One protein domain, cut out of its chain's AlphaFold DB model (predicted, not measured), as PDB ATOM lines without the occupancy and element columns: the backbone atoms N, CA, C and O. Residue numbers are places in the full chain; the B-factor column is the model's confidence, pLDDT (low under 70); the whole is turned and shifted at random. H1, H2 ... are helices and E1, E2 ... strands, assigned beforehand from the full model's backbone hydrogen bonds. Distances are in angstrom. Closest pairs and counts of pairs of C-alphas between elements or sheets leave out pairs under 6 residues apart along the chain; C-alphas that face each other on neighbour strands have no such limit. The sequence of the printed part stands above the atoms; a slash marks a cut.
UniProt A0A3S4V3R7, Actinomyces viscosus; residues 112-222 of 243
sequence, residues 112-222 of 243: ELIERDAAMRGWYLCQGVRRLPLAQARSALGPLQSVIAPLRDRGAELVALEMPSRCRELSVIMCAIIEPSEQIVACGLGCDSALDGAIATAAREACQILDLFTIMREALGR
ATOM      1  N   GLU A 112     107.221 180.295 193.281       95.00
ATOM      2  CA  GLU A 112     107.229 181.011 194.559       95.00
ATOM      3  C   GLU A 112     105.832 181.059 195.193       95.00
ATOM      4  O   GLU A 112     105.683 180.787 196.380       95.00
ATOM      5  N   LEU A 113     104.774 181.304 194.413       95.19
ATOM      6  CA  LEU A 113     103.405 181.268 194.943       95.19
ATOM      7  C   LEU A 113     103.024 179.876 195.479       95.19
ATOM      8  O   LEU A 113     102.436 179.772 196.554       95.19
ATOM      9  N   ILE A 114     103.393 178.804 194.768       96.50
ATOM     10  CA  ILE A 114     103.177 177.416 195.220       96.50
ATOM     11  C   ILE A 114     103.977 177.122 196.495       96.50
ATOM     12  O   ILE A 114     103.480 176.456 197.404       96.50
ATOM     13  N   GLU A 115     105.212 177.614 196.566       96.50
ATOM     14  CA  GLU A 115     106.079 177.486 197.734       96.50
ATOM     15  C   GLU A 115     105.446 178.118 198.977       96.50
ATOM     16  O   GLU A 115     105.337 177.469 200.022       96.50
ATOM     17  N   ARG A 116     104.975 179.364 198.845       94.31
ATOM     18  CA  ARG A 116     104.323 180.121 199.921       94.31
ATOM     19  C   ARG A 116     103.013 179.468 200.355       94.31
ATOM     20  O   ARG A 116     102.807 179.311 201.557       94.31
ATOM     21  N   ASP A 117     102.175 179.028 199.414       94.81
ATOM     22  CA  ASP A 117     100.940 178.289 199.721       94.81
ATOM     23  C   ASP A 117     101.238 177.024 200.536       94.81
ATOM     24  O   ASP A 117     100.691 176.836 201.625       94.81
ATOM     25  N   ALA A 118     102.161 176.178 200.072       95.88
ATOM     26  CA  ALA A 118     102.511 174.946 200.774       95.88
ATOM     27  C   ALA A 118     103.130 175.215 202.158       95.88
ATOM     28  O   ALA A 118     102.822 174.495 203.113       95.88
ATOM     29  N   ALA A 119     103.950 176.263 202.294       93.50
ATOM     30  CA  ALA A 119     104.501 176.685 203.580       93.50
ATOM     31  C   ALA A 119     103.401 177.138 204.555       93.50
ATOM     32  O   ALA A 119     103.338 176.639 205.679       93.50
ATOM     33  N   MET A 120     102.488 178.008 204.111       92.94
ATOM     34  CA  MET A 120     101.353 178.478 204.916       92.94
ATOM     35  C   MET A 120     100.430 177.330 205.328       92.94
ATOM     36  O   MET A 120     100.023 177.250 206.486       92.94
ATOM     37  N   ARG A 121     100.136 176.398 204.413       92.44
ATOM     38  CA  ARG A 121      99.343 175.196 204.722       92.44
ATOM     39  C   ARG A 121     100.039 174.309 205.744       92.44
ATOM     40  O   ARG A 121      99.381 173.827 206.664       92.44
ATOM     41  N   GLY A 122     101.343 174.096 205.583       91.81
ATOM     42  CA  GLY A 122     102.145 173.318 206.521       91.81
ATOM     43  C   GLY A 122     102.173 173.938 207.915       91.81
ATOM     44  O   GLY A 122     101.984 173.213 208.886       91.81
ATOM     45  N   TRP A 123     102.323 175.262 208.014       88.19
ATOM     46  CA  TRP A 123     102.254 175.980 209.289       88.19
ATOM     47  C   TRP A 123     100.873 175.930 209.934       88.19
ATOM     48  O   TRP A 123     100.774 175.672 211.126       88.19
ATOM     49  N   TYR A 124      99.814 176.180 209.164       89.62
ATOM     50  CA  TYR A 124      98.467 176.298 209.718       89.62
ATOM     51  C   TYR A 124      97.878 174.946 210.131       89.62
ATOM     52  O   TYR A 124      97.203 174.842 211.149       89.62
ATOM     53  N   LEU A 125      98.104 173.900 209.330       86.88
ATOM     54  CA  LEU A 125      97.497 172.590 209.573       86.88
ATOM     55  C   LEU A 125      98.406 171.650 210.362       86.88
ATOM     56  O   LEU A 125      97.900 170.696 210.948       86.88
ATOM     57  N   CYS A 126      99.731 171.820 210.280       82.75
ATOM     58  CA  CYS A 126     100.757 170.865 210.735       82.75
ATOM     59  C   CYS A 126     100.623 169.431 210.168       82.75
ATOM     60  O   CYS A 126     101.489 168.582 210.377       82.75
ATOM     61  N   GLN A 127      99.563 169.140 209.413       86.75
ATOM     62  CA  GLN A 127      99.265 167.844 208.837       86.75
ATOM     63  C   GLN A 127     100.010 167.663 207.514       86.75
ATOM     64  O   GLN A 127      99.927 168.491 206.608       86.75
ATOM     65  N   GLY A 128     100.701 166.531 207.377       88.62
ATOM     66  CA  GLY A 128     101.402 166.167 206.145       88.62
ATOM     67  C   GLY A 128     102.775 166.816 205.970       88.62
ATOM     68  O   GLY A 128     103.431 166.534 204.974       88.62
ATOM     69  N   VAL A 129     103.236 167.627 206.931       95.81
ATOM     70  CA  VAL A 129     104.638 168.058 206.991       95.81
ATOM     71  C   VAL A 129     105.497 166.847 207.348       95.81
ATOM     72  O   VAL A 129     105.267 166.188 208.365       95.81
ATOM     73  N   ARG A 130     106.495 166.537 206.517       95.44
ATOM     74  CA  ARG A 130     107.343 165.352 206.695       95.44
ATOM     75  C   ARG A 130     108.799 165.751 206.856       95.44
ATOM     76  O   ARG A 130     109.387 166.354 205.967       95.44
ATOM     77  N   ARG A 131     109.424 165.355 207.965       96.69
ATOM     78  CA  ARG A 131     110.875 165.510 208.133       96.69
ATOM     79  C   ARG A 131     111.608 164.553 207.196       96.69
ATOM     80  O   ARG A 131     111.381 163.343 207.237       96.69
ATOM     81  N   LEU A 132     112.497 165.091 206.366       97.31
ATOM     82  CA  LEU A 132     113.356 164.288 205.505       97.31
ATOM     83  C   LEU A 132     114.513 163.678 206.316       97.31
ATOM     84  O   LEU A 132     115.031 164.325 207.234       97.31
ATOM     85  N   PRO A 133     114.965 162.457 205.977       96.75
ATOM     86  CA  PRO A 133     116.177 161.890 206.550       96.75
ATOM     87  C   PRO A 133     117.380 162.815 206.339       96.75
ATOM     88  O   PRO A 133     117.625 163.291 205.230       96.75
ATOM     89  N   LEU A 134     118.188 163.013 207.385       91.19
ATOM     90  CA  LEU A 134     119.357 163.897 207.318       91.19
ATOM     91  C   LEU A 134     120.337 163.490 206.207       91.19
ATOM     92  O   LEU A 134     120.923 164.353 205.563       91.19
ATOM     93  N   ALA A 135     120.517 162.188 205.967       93.19
ATOM     94  CA  ALA A 135     121.386 161.696 204.898       93.19
ATOM     95  C   ALA A 135     120.920 162.168 203.509       93.19
ATOM     96  O   ALA A 135     121.745 162.626 202.723       93.19
ATOM     97  N   GLN A 136     119.607 162.131 203.257       93.44
ATOM     98  CA  GLN A 136     118.998 162.608 202.014       93.44
ATOM     99  C   GLN A 136     119.127 164.128 201.879       93.44
ATOM    100  O   GLN A 136     119.542 164.625 200.837       93.44
ATOM    101  N   ALA A 137     118.834 164.872 202.952       92.81
ATOM    102  CA  ALA A 137     119.007 166.322 202.952       92.81
ATOM    103  C   ALA A 137     120.460 166.707 202.637       92.81
ATOM    104  O   ALA A 137     120.703 167.606 201.844       92.81
ATOM    105  N   ARG A 138     121.433 165.989 203.213       92.56
ATOM    106  CA  ARG A 138     122.864 166.254 203.018       92.56
ATOM    107  C   ARG A 138     123.348 165.971 201.602       92.56
ATOM    108  O   ARG A 138     124.112 166.782 201.091       92.56
ATOM    109  N   SER A 139     122.938 164.862 200.985       92.50
ATOM    110  CA  SER A 139     123.352 164.551 199.609       92.50
ATOM    111  C   SER A 139     122.869 165.611 198.618       92.50
ATOM    112  O   SER A 139     123.591 165.951 197.685       92.50
ATOM    113  N   ALA A 140     121.692 166.184 198.872       94.62
ATOM    114  CA  ALA A 140     121.080 167.218 198.048       94.62
ATOM    115  C   ALA A 140     121.718 168.616 198.187       94.62
ATOM    116  O   ALA A 140     121.505 169.474 197.334       94.62
ATOM    117  N   LEU A 141     122.515 168.876 199.234       93.19
ATOM    118  CA  LEU A 141     123.149 170.190 199.433       93.19
ATOM    119  C   LEU A 141     124.195 170.520 198.361       93.19
ATOM    120  O   LEU A 141     124.526 171.694 198.164       93.19
ATOM    121  N   GLY A 142     124.769 169.496 197.722       90.56
ATOM    122  CA  GLY A 142     125.883 169.665 196.799       90.56
ATOM    123  C   GLY A 142     127.002 170.513 197.434       90.56
ATOM    124  O   GLY A 142     127.423 170.228 198.560       90.56
ATOM    125  N   PRO A 143     127.470 171.592 196.779       90.12
ATOM    126  CA  PRO A 143     128.554 172.419 197.314       90.12
ATOM    127  C   PRO A 143     128.239 173.105 198.664       90.12
ATOM    128  O   PRO A 143     129.155 173.300 199.471       90.12
ATOM    129  N   LEU A 144     126.954 173.377 198.977       92.00
ATOM    130  CA  LEU A 144     126.545 173.993 200.257       92.00
ATOM    131  C   LEU A 144     126.883 173.121 201.467       92.00
ATOM    132  O   LEU A 144     126.951 173.623 202.589       92.00
ATOM    133  N   GLN A 145     127.138 171.826 201.264       93.62
ATOM    134  CA  GLN A 145     127.568 170.942 202.339       93.62
ATOM    135  C   GLN A 145     128.830 171.472 203.037       93.62
ATOM    136  O   GLN A 145     128.927 171.381 204.259       93.62
ATOM    137  N   SER A 146     129.766 172.056 202.282       91.62
ATOM    138  CA  SER A 146     131.000 172.640 202.831       91.62
ATOM    139  C   SER A 146     130.754 173.904 203.663       91.62
ATOM    140  O   SER A 146     131.508 174.180 204.590       91.62
ATOM    141  N   VAL A 147     129.673 174.633 203.371       91.69
ATOM    142  CA  VAL A 147     129.261 175.850 204.085       91.69
ATOM    143  C   VAL A 147     128.561 175.505 205.400       91.69
ATOM    144  O   VAL A 147     128.793 176.151 206.417       91.69
ATOM    145  N   ILE A 148     127.725 174.464 205.394       92.25
ATOM    146  CA  ILE A 148     126.925 174.060 206.559       92.25
ATOM    147  C   ILE A 148     127.721 173.162 207.520       92.25
ATOM    148  O   ILE A 148     127.428 173.133 208.714       92.25
ATOM    149  N   ALA A 149     128.733 172.430 207.040       91.94
ATOM    150  CA  ALA A 149     129.524 171.528 207.881       91.94
ATOM    151  C   ALA A 149     130.131 172.218 209.126       91.94
ATOM    152  O   ALA A 149     129.871 171.721 210.221       91.94
ATOM    153  N   PRO A 150     130.788 173.394 209.026       91.12
ATOM    154  CA  PRO A 150     131.324 174.089 210.198       91.12
ATOM    155  C   PRO A 150     130.264 174.495 211.228       91.12
ATOM    156  O   PRO A 150     130.547 174.510 212.421       91.12
ATOM    157  N   LEU A 151     129.038 174.818 210.798       91.25
ATOM    158  CA  LEU A 151     127.939 175.114 211.726       91.25
ATOM    159  C   LEU A 151     127.585 173.874 212.546       91.25
ATOM    160  O   LEU A 151     127.447 173.939 213.766       91.25
ATOM    161  N   ARG A 152     127.490 172.723 211.875       90.12
ATOM    162  CA  ARG A 152     127.175 171.441 212.515       90.12
ATOM    163  C   ARG A 152     128.268 170.993 213.475       90.12
ATOM    164  O   ARG A 152     127.946 170.475 214.538       90.12
ATOM    165  N   ASP A 153     129.530 171.248 213.141       90.25
ATOM    166  CA  ASP A 153     130.664 170.967 214.030       90.25
ATOM    167  C   ASP A 153     130.594 171.793 215.330       90.25
ATOM    168  O   ASP A 153     131.107 171.369 216.364       90.25
ATOM    169  N   ARG A 154     129.897 172.939 215.308       89.25
ATOM    170  CA  ARG A 154     129.592 173.769 216.489       89.25
ATOM    171  C   ARG A 154     128.257 173.426 217.163       89.25
ATOM    172  O   ARG A 154     127.850 174.121 218.087       89.25
ATOM    173  N   GLY A 155     127.578 172.366 216.723       91.56
ATOM    174  CA  GLY A 155     126.316 171.907 217.304       91.56
ATOM    175  C   GLY A 155     125.052 172.447 216.633       91.56
ATOM    176  O   GLY A 155     123.966 172.257 217.178       91.56
ATOM    177  N   ALA A 156     125.153 173.094 215.467       93.44
ATOM    178  CA  ALA A 156     123.973 173.464 214.692       93.44
ATOM    179  C   ALA A 156     123.259 172.232 214.113       93.44
ATOM    180  O   ALA A 156     123.895 171.280 213.644       93.44
ATOM    181  N   GLU A 157     121.933 172.286 214.042       95.19
ATOM    182  CA  GLU A 157     121.117 171.274 213.376       95.19
ATOM    183  C   GLU A 157     120.596 171.781 212.032       95.19
ATOM    184  O   GLU A 157     120.082 172.891 211.930       95.19
ATOM    185  N   LEU A 158     120.682 170.933 211.004       95.62
ATOM    186  CA  LEU A 158     119.972 171.127 209.741       95.62
ATOM    187  C   LEU A 158     118.743 170.217 209.725       95.62
ATOM    188  O   LEU A 158     118.868 168.988 209.759       95.62
ATOM    189  N   VAL A 159     117.566 170.820 209.614       97.06
ATOM    190  CA  VAL A 159     116.289 170.120 209.475       97.06
ATOM    191  C   VAL A 159     115.700 170.454 208.111       97.06
ATOM    192  O   VAL A 159     115.484 171.617 207.804       97.06
ATOM    193  N   ALA A 160     115.429 169.438 207.294       97.88
ATOM    194  CA  ALA A 160     114.690 169.596 206.045       97.88
ATOM    195  C   ALA A 160     113.284 169.013 206.215       97.88
ATOM    196  O   ALA A 160     113.134 167.861 206.637       97.88
ATOM    197  N   LEU A 161     112.269 169.811 205.903       97.56
ATOM    198  CA  LEU A 161     110.861 169.451 205.974       97.56
ATOM    199  C   LEU A 161     110.257 169.532 204.576       97.56
ATOM    200  O   LEU A 161     110.386 170.547 203.898       97.56
ATOM    201  N   GLU A 162     109.583 168.473 204.159       97.12
ATOM    202  CA  GLU A 162     108.717 168.493 202.990       97.12
ATOM    203  C   GLU A 162     107.358 169.072 203.376       97.12
ATOM    204  O   GLU A 162     106.715 168.606 204.324       97.12
ATOM    205  N   MET A 163     106.949 170.102 202.640       97.12
ATOM    206  CA  MET A 163     105.727 170.853 202.886       97.12
ATOM    207  C   MET A 163     104.557 170.264 202.084       97.12
ATOM    208  O   MET A 163     104.731 169.856 200.931       97.12
ATOM    209  N   PRO A 164     103.338 170.230 202.651       95.12
ATOM    210  CA  PRO A 164     102.178 169.659 201.982       95.12
ATOM    211  C   PRO A 164     101.690 170.565 200.838       95.12
ATOM    212  O   PRO A 164     100.977 171.543 201.063       95.12
ATOM    213  N   SER A 165     102.016 170.192 199.599       94.25
ATOM    214  CA  SER A 165     101.576 170.893 198.385       94.25
ATOM    215  C   SER A 165     100.444 170.161 197.656       94.25
ATOM    216  O   SER A 165     100.383 168.928 197.616       94.25
ATOM    217  N   ARG A 166      99.541 170.933 197.036       92.56
ATOM    218  CA  ARG A 166      98.553 170.411 196.073       92.56
ATOM    219  C   ARG A 166      99.164 170.159 194.693       92.56
ATOM    220  O   ARG A 166      98.643 169.332 193.950       92.56
ATOM    221  N   CYS A 167     100.263 170.835 194.362       94.12
ATOM    222  CA  CYS A 167     101.019 170.581 193.144       94.12
ATOM    223  C   CYS A 167     101.936 169.373 193.375       94.12
ATOM    224  O   CYS A 167     102.900 169.459 194.128       94.12
ATOM    225  N   ARG A 168     101.611 168.230 192.758       91.25
ATOM    226  CA  ARG A 168     102.353 166.967 192.940       91.25
ATOM    227  C   ARG A 168     103.612 166.857 192.079       91.25
ATOM    228  O   ARG A 168     104.426 165.977 192.317       91.25
ATOM    229  N   GLU A 169     103.754 167.735 191.094       95.00
ATOM    230  CA  GLU A 169     104.885 167.770 190.160       95.00
ATOM    231  C   GLU A 169     106.094 168.527 190.727       95.00
ATOM    232  O   GLU A 169     107.186 168.458 190.168       95.00
ATOM    233  N   LEU A 170     105.903 169.259 191.830       96.81
ATOM    234  CA  LEU A 170     106.923 170.079 192.469       96.81
ATOM    235  C   LEU A 170     107.120 169.632 193.917       96.81
ATOM    236  O   LEU A 170     106.164 169.388 194.654       96.81
ATOM    237  N   SER A 171     108.378 169.572 194.333       97.38
ATOM    238  CA  SER A 171     108.775 169.428 195.729       97.38
ATOM    239  C   SER A 171     108.851 170.811 196.365       97.38
ATOM    240  O   SER A 171     109.539 171.683 195.835       97.38
ATOM    241  N   VAL A 172     108.185 170.999 197.507       98.19
ATOM    242  CA  VAL A 172     108.323 172.207 198.332       98.19
ATOM    243  C   VAL A 172     108.999 171.836 199.640       98.19
ATOM    244  O   VAL A 172     108.453 171.052 200.418       98.19
ATOM    245  N   ILE A 173     110.181 172.396 199.878       98.25
ATOM    246  CA  ILE A 173     111.026 172.075 201.024       98.25
ATOM    247  C   ILE A 173     111.269 173.323 201.862       98.25
ATOM    248  O   ILE A 173     111.626 174.371 201.332       98.25
ATOM    249  N   MET A 174     111.142 173.186 203.180       98.06
ATOM    250  CA  MET A 174     111.685 174.131 204.149       98.06
ATOM    251  C   MET A 174     112.967 173.557 204.744       98.06
ATOM    252  O   MET A 174     112.965 172.446 205.277       98.06
ATOM    253  N   CYS A 175     114.056 174.316 204.701       98.06
ATOM    254  CA  CYS A 175     115.252 174.013 205.476       98.06
ATOM    255  C   CYS A 175     115.335 174.971 206.658       98.06
ATOM    256  O   CYS A 175     115.285 176.181 206.468       98.06
ATOM    257  N   ALA A 176     115.492 174.424 207.859       97.12
ATOM    258  CA  ALA A 176     115.769 175.172 209.073       97.12
ATOM    259  C   ALA A 176     117.188 174.858 209.554       97.12
ATOM    260  O   ALA A 176     117.552 173.686 209.704       97.12
ATOM    261  N   ILE A 177     117.977 175.902 209.797       96.38
ATOM    262  CA  ILE A 177     119.240 175.827 210.525       96.38
ATOM    263  C   ILE A 177     118.968 176.325 211.940       96.38
ATOM    264  O   ILE A 177     118.559 177.469 212.137       96.38
ATOM    265  N   ILE A 178     119.165 175.445 212.912       95.81
ATOM    266  CA  ILE A 178     118.959 175.724 214.330       95.81
ATOM    267  C   ILE A 178     120.345 175.816 214.960       95.81
ATOM    268  O   ILE A 178     121.068 174.823 214.971       95.81
ATOM    269  N   GLU A 179     120.722 176.984 215.480       91.75
ATOM    270  CA  GLU A 179     121.958 177.196 216.248       91.75
ATOM    271  C   GLU A 179     121.598 177.465 217.716       91.75
ATOM    272  O   GLU A 179     121.371 178.618 218.089       91.75
ATOM    273  N   PRO A 180     121.523 176.426 218.577       86.94
ATOM    274  CA  PRO A 180     121.074 176.586 219.959       86.94
ATOM    275  C   PRO A 180     121.962 177.517 220.790       86.94
ATOM    276  O   PRO A 180     121.444 178.287 221.597       86.94
ATOM    277  N   SER A 181     123.287 177.481 220.579       82.69
ATOM    278  CA  SER A 181     124.236 178.372 221.267       82.69
ATOM    279  C   SER A 181     123.980 179.839 220.938       82.69
ATOM    280  O   SER A 181     124.083 180.706 221.803       82.69
ATOM    281  N   GLU A 182     123.590 180.102 219.692       80.56
ATOM    282  CA  GLU A 182     123.336 181.440 219.175       80.56
ATOM    283  C   GLU A 182     121.883 181.884 219.365       80.56
ATOM    284  O   GLU A 182     121.591 183.074 219.237       80.56
ATOM    285  N   GLN A 183     120.999 180.939 219.704       85.19
ATOM    286  CA  GLN A 183     119.545 181.085 219.759       85.19
ATOM    287  C   GLN A 183     118.941 181.611 218.456       85.19
ATOM    288  O   GLN A 183     118.033 182.441 218.463       85.19
ATOM    289  N   ILE A 184     119.458 181.115 217.332       86.25
ATOM    290  CA  ILE A 184     118.965 181.459 216.001       86.25
ATOM    291  C   ILE A 184     118.268 180.238 215.407       86.25
ATOM    292  O   ILE A 184     118.797 179.126 215.430       86.25
ATOM    293  N   VAL A 185     117.083 180.468 214.846       91.56
ATOM    294  CA  VAL A 185     116.415 179.539 213.934       91.56
ATOM    295  C   VAL A 185     116.236 180.271 212.615       91.56
ATOM    296  O   VAL A 185     115.461 181.221 212.526       91.56
ATOM    297  N   ALA A 186     116.988 179.854 211.603       95.00
ATOM    298  CA  ALA A 186     116.954 180.446 210.277       95.00
ATOM    299  C   ALA A 186     116.289 179.477 209.301       95.00
ATOM    300  O   ALA A 186     116.760 178.353 209.127       95.00
ATOM    301  N   CYS A 187     115.207 179.917 208.665       96.44
ATOM    302  CA  CYS A 187     114.447 179.108 207.721       96.44
ATOM    303  C   CYS A 187     114.551 179.682 206.309       96.44
ATOM    304  O   CYS A 187     114.502 180.895 206.124       96.44
ATOM    305  N   GLY A 188     114.646 178.796 205.325       96.88
ATOM    306  CA  GLY A 188     114.528 179.115 203.907       96.88
ATOM    307  C   GLY A 188     113.602 178.128 203.213       96.88
ATOM    308  O   GLY A 188     113.400 177.012 203.712       96.88
ATOM    309  N   LEU A 189     113.033 178.540 202.084       97.56
ATOM    310  CA  LEU A 189     112.104 177.727 201.311       97.56
ATOM    311  C   LEU A 189     112.671 177.444 199.917       97.56
ATOM    312  O   LEU A 189     113.576 178.115 199.425       97.56
ATOM    313  N   GLY A 190     112.206 176.360 199.314       97.44
ATOM    314  CA  GLY A 190     112.594 176.000 197.964       97.44
ATOM    315  C   GLY A 190     111.517 175.183 197.280       97.44
ATOM    316  O   GLY A 190     111.025 174.198 197.833       97.44
ATOM    317  N   CYS A 191     111.196 175.571 196.050       98.00
ATOM    318  CA  CYS A 191     110.239 174.896 195.186       98.00
ATOM    319  C   CYS A 191     110.870 174.545 193.834       98.00
ATOM    320  O   CYS A 191     111.247 175.423 193.047       98.00
ATOM    321  N   ASP A 192     110.983 173.246 193.554       97.12
ATOM    322  CA  ASP A 192     111.514 172.738 192.290       97.12
ATOM    323  C   ASP A 192     110.898 171.380 191.919       97.12
ATOM    324  O   ASP A 192     110.415 170.639 192.770       97.12
ATOM    325  N   SER A 193     110.926 171.042 190.632       95.75
ATOM    326  CA  SER A 193     110.577 169.713 190.115       95.75
ATOM    327  C   SER A 193     111.505 168.609 190.631       95.75
ATOM    328  O   SER A 193     111.084 167.464 190.774       95.75
ATOM    329  N   ALA A 194     112.766 168.940 190.917       95.88
ATOM    330  CA  ALA A 194     113.735 168.029 191.503       95.88
ATOM    331  C   ALA A 194     113.904 168.326 192.997       95.88
ATOM    332  O   ALA A 194     114.227 169.448 193.388       95.88
ATOM    333  N   LEU A 195     113.761 167.290 193.827       95.75
ATOM    334  CA  LEU A 195     113.910 167.391 195.281       95.75
ATOM    335  C   LEU A 195     115.240 168.045 195.689       95.75
ATOM    336  O   LEU A 195     115.261 168.914 196.559       95.75
ATOM    337  N   ASP A 196     116.334 167.677 195.020       96.75
ATOM    338  CA  ASP A 196     117.662 168.215 195.317       96.75
ATOM    339  C   ASP A 196     117.744 169.726 195.056       96.75
ATOM    340  O   ASP A 196     118.319 170.471 195.852       96.75
ATOM    341  N   GLY A 197     117.101 170.205 193.984       95.88
ATOM    342  CA  GLY A 197     117.029 171.631 193.658       95.88
ATOM    343  C   GLY A 197     116.228 172.433 194.688       95.88
ATOM    344  O   GLY A 197     116.630 173.543 195.059       95.88
ATOM    345  N   ALA A 198     115.137 171.852 195.197       97.44
ATOM    346  CA  ALA A 198     114.329 172.445 196.259       97.44
ATOM    347  C   ALA A 198     115.116 172.530 197.581       97.44
ATOM    348  O   ALA A 198     115.185 173.603 198.181       97.44
ATOM    349  N   ILE A 199     115.793 171.448 197.990       97.94
ATOM    350  CA  ILE A 199     116.635 171.426 199.202       97.94
ATOM    351  C   ILE A 199     117.783 172.436 199.097       97.94
ATOM    352  O   ILE A 199     118.011 173.202 200.033       97.94
ATOM    353  N   ALA A 200     118.505 172.469 197.974       95.31
ATOM    354  CA  ALA A 200     119.633 173.383 197.798       95.31
ATOM    355  C   ALA A 200     119.198 174.858 197.849       95.31
ATOM    356  O   ALA A 200     119.891 175.690 198.440       95.31
ATOM    357  N   THR A 201     118.039 175.185 197.267       95.81
ATOM    358  CA  THR A 201     117.469 176.539 197.330       95.81
ATOM    359  C   THR A 201     117.082 176.903 198.761       95.81
ATOM    360  O   THR A 201     117.582 177.906 199.273       95.81
ATOM    361  N   ALA A 202     116.316 176.037 199.432       97.75
ATOM    362  CA  ALA A 202     115.879 176.239 200.809       97.75
ATOM    363  C   ALA A 202     117.057 176.394 201.781       97.75
ATOM    364  O   ALA A 202     117.066 177.281 202.632       97.75
ATOM    365  N   ALA A 203     118.093 175.563 201.642       97.00
ATOM    366  CA  ALA A 203     119.280 175.625 202.488       97.00
ATOM    367  C   ALA A 203     120.093 176.911 202.267       97.00
ATOM    368  O   ALA A 203     120.606 177.484 203.230       97.00
ATOM    369  N   ARG A 204     120.203 177.389 201.019       95.94
ATOM    370  CA  ARG A 204     120.862 178.669 200.719       95.94
ATOM    371  C   ARG A 204     120.112 179.838 201.351       95.94
ATOM    372  O   ARG A 204     120.748 180.696 201.953       95.94
ATOM    373  N   GLU A 205     118.789 179.865 201.236       95.69
ATOM    374  CA  GLU A 205     117.970 180.907 201.863       95.69
ATOM    375  C   GLU A 205     118.062 180.863 203.391       95.69
ATOM    376  O   GLU A 205     118.236 181.903 204.022       95.69
ATOM    377  N   ALA A 206     118.078 179.670 203.993       96.50
ATOM    378  CA  ALA A 206     118.316 179.525 205.426       96.50
ATOM    379  C   ALA A 206     119.684 180.106 205.837       96.50
ATOM    380  O   ALA A 206     119.777 180.815 206.837       96.50
ATOM    381  N   CYS A 207     120.737 179.885 205.040       94.81
ATOM    382  CA  CYS A 207     122.042 180.514 205.269       94.81
ATOM    383  C   CYS A 207     121.980 182.048 205.137       94.81
ATOM    384  O   CYS A 207     122.631 182.742 205.913       94.81
ATOM    385  N   GLN A 208     121.193 182.588 204.196       92.19
ATOM    386  CA  GLN A 208     120.996 184.037 204.046       92.19
ATOM    387  C   GLN A 208     120.401 184.660 205.308       92.19
ATOM    388  O   GLN A 208     120.891 185.680 205.792       92.19
ATOM    389  N   ILE A 209     119.348 184.034 205.835       92.38
ATOM    390  CA  ILE A 209     118.659 184.487 207.043       92.38
ATOM    391  C   ILE A 209     119.573 184.361 208.264       92.38
ATOM    392  O   ILE A 209     119.617 185.265 209.097       92.38
ATOM    393  N   LEU A 210     120.358 183.288 208.347       92.38
ATOM    394  CA  LEU A 210     121.333 183.101 209.416       92.38
ATOM    395  C   LEU A 210     122.432 184.177 209.406       92.38
ATOM    396  O   LEU A 210     122.737 184.752 210.455       92.38
ATOM    397  N   ASP A 211     122.988 184.490 208.232       90.44
ATOM    398  CA  ASP A 211     123.963 185.575 208.060       90.44
ATOM    399  C   ASP A 211     123.351 186.925 208.463       90.44
ATOM    400  O   ASP A 211     123.982 187.701 209.184       90.44
ATOM    401  N   LEU A 212     122.108 187.195 208.042       87.00
ATOM    402  CA  LEU A 212     121.384 188.414 208.403       87.00
ATOM    403  C   LEU A 212     121.247 188.543 209.926       87.00
ATOM    404  O   LEU A 212     121.692 189.544 210.484       87.00
ATOM    405  N   PHE A 213     120.711 187.530 210.610       87.06
ATOM    406  CA  PHE A 213     120.544 187.572 212.067       87.06
ATOM    407  C   PHE A 213     121.873 187.671 212.816       87.06
ATOM    408  O   PHE A 213     121.960 188.393 213.812       87.06
ATOM    409  N   THR A 214     122.920 187.001 212.330       86.69
ATOM    410  CA  THR A 214     124.264 187.099 212.913       86.69
ATOM    411  C   THR A 214     124.761 188.544 212.884       86.69
ATOM    412  O   THR A 214     125.195 189.062 213.913       86.69
ATOM    413  N   ILE A 215     124.621 189.227 211.744       83.56
ATOM    414  CA  ILE A 215     125.022 190.632 211.576       83.56
ATOM    415  C   ILE A 215     124.139 191.569 212.406       83.56
ATOM    416  O   ILE A 215     124.657 192.460 213.077       83.56
ATOM    417  N   MET A 216     122.815 191.371 212.387       81.44
ATOM    418  CA  MET A 216     121.875 192.185 213.169       81.44
ATOM    419  C   MET A 216     122.219 192.149 214.656       81.44
ATOM    420  O   MET A 216     122.256 193.187 215.311       81.44
ATOM    421  N   ARG A 217     122.518 190.958 215.177       82.69
ATOM    422  CA  ARG A 217     122.875 190.757 216.581       82.69
ATOM    423  C   ARG A 217     124.219 191.381 216.946       82.69
ATOM    424  O   ARG A 217     124.366 191.892 218.048       82.69
ATOM    425  N   GLU A 218     125.204 191.348 216.050       82.25
ATOM    426  CA  GLU A 218     126.472 192.059 216.265       82.25
ATOM    427  C   GLU A 218     126.270 193.581 216.314       82.25
ATOM    428  O   GLU A 218     126.935 194.259 217.094       82.25
ATOM    429  N   ALA A 219     125.364 194.115 215.491       82.56
ATOM    430  CA  ALA A 219     125.122 195.552 215.388       82.56
ATOM    431  C   ALA A 219     124.239 196.105 216.518       82.56
ATOM    432  O   ALA A 219     124.510 197.190 217.027       82.56
ATOM    433  N   LEU A 220     123.184 195.380 216.897       81.12
ATOM    434  CA  LEU A 220     122.164 195.851 217.843       81.12
ATOM    435  C   LEU A 220     122.201 195.149 219.199       81.12
ATOM    436  O   LEU A 220     121.441 195.501 220.098       81.12
ATOM    437  N   GLY A 221     123.065 194.150 219.357       79.75
ATOM    438  CA  GLY A 221     123.000 193.244 220.489       79.75
ATOM    439  C   GLY A 221     121.853 192.245 220.353       79.75
ATOM    440  O   GLY A 221     121.212 192.092 219.311       79.75
ATOM    441  N   ARG A 222     121.627 191.494 221.426       72.81
ATOM    442  CA  ARG A 222     120.585 190.475 221.469       72.81
ATOM    443  C   ARG A 222     119.254 191.128 221.851       72.81
ATOM    444  O   ARG A 222     119.247 191.864 222.833       72.81
TER     445      ARG A 222
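Overview. This is residues 112 to 222 of the 243 residues of a protein of Actinomyces viscosus (UniProt A0A3S4V3R7). A three-stranded sheet has the long helix H4 running along one face, with H2 and H3 on that face too and H1 over the other: three layers, helices on both faces of a sheet. The printed part has 111 residues, with H1 H2 H3 E1 E2 E3 H4 along the chain. The sheet, order E1 - E2 - E3, is a meander, each strand the antiparallel neighbour of the one before; the class is mixed. The whole is compact, with a radius of gyration of the C-alphas of 14.0 A and spans of 42 by 28 by 21 A.

Arrangement. Look first at E2, residues 171 to 179, the inner strand; it forms hairpins with E1, residues 157 to 162, and E3, residues 184 to 192. Within hydrogen-bond range are N 159 and O 176, 2.9 A, and N 177 and O 186, 2.8 A. H4, residues 195 to 220, is over E2 and E3, its height over the sheet 4.3 A; the closest C-alphas to E3 are Ala 202 and Leu 189, 4.1 A. H2, residues 134 to 140, touches H4 about perpendicular at 78 degrees, closest at C-alphas Ala 140 and Asp 196, 4.5 A. H3, residues 142 to 153, touches H4 with residues 142 to 144 alone, closest at C-alphas Gly 142 and Ala 200, 7.3 A. H1, residues 112 to 125, on the opposite face from H4, comes closest to E3 at C-alphas Glu 115 and Cys 191, 5.5 A. Every O i to N i+4 pair is within range in H1, H2 and H4; H3 has 4 of 8.

Along the chain. Find C-alpha 112 at (107.229, 181.011, 194.559), where H1 begins, 19.8 A long. E2 measures 25.6 A and E3 26.3 A. H4 runs 37.2 A to C-alpha 220 at (122.164, 195.851, 217.843).

Size, cuts and confidence. The farthest C-alphas, Glu 169 and Gly 221, are 43.6 A apart. The printed part has no cut, no link is long, and no printed residue is under pLDDT 70.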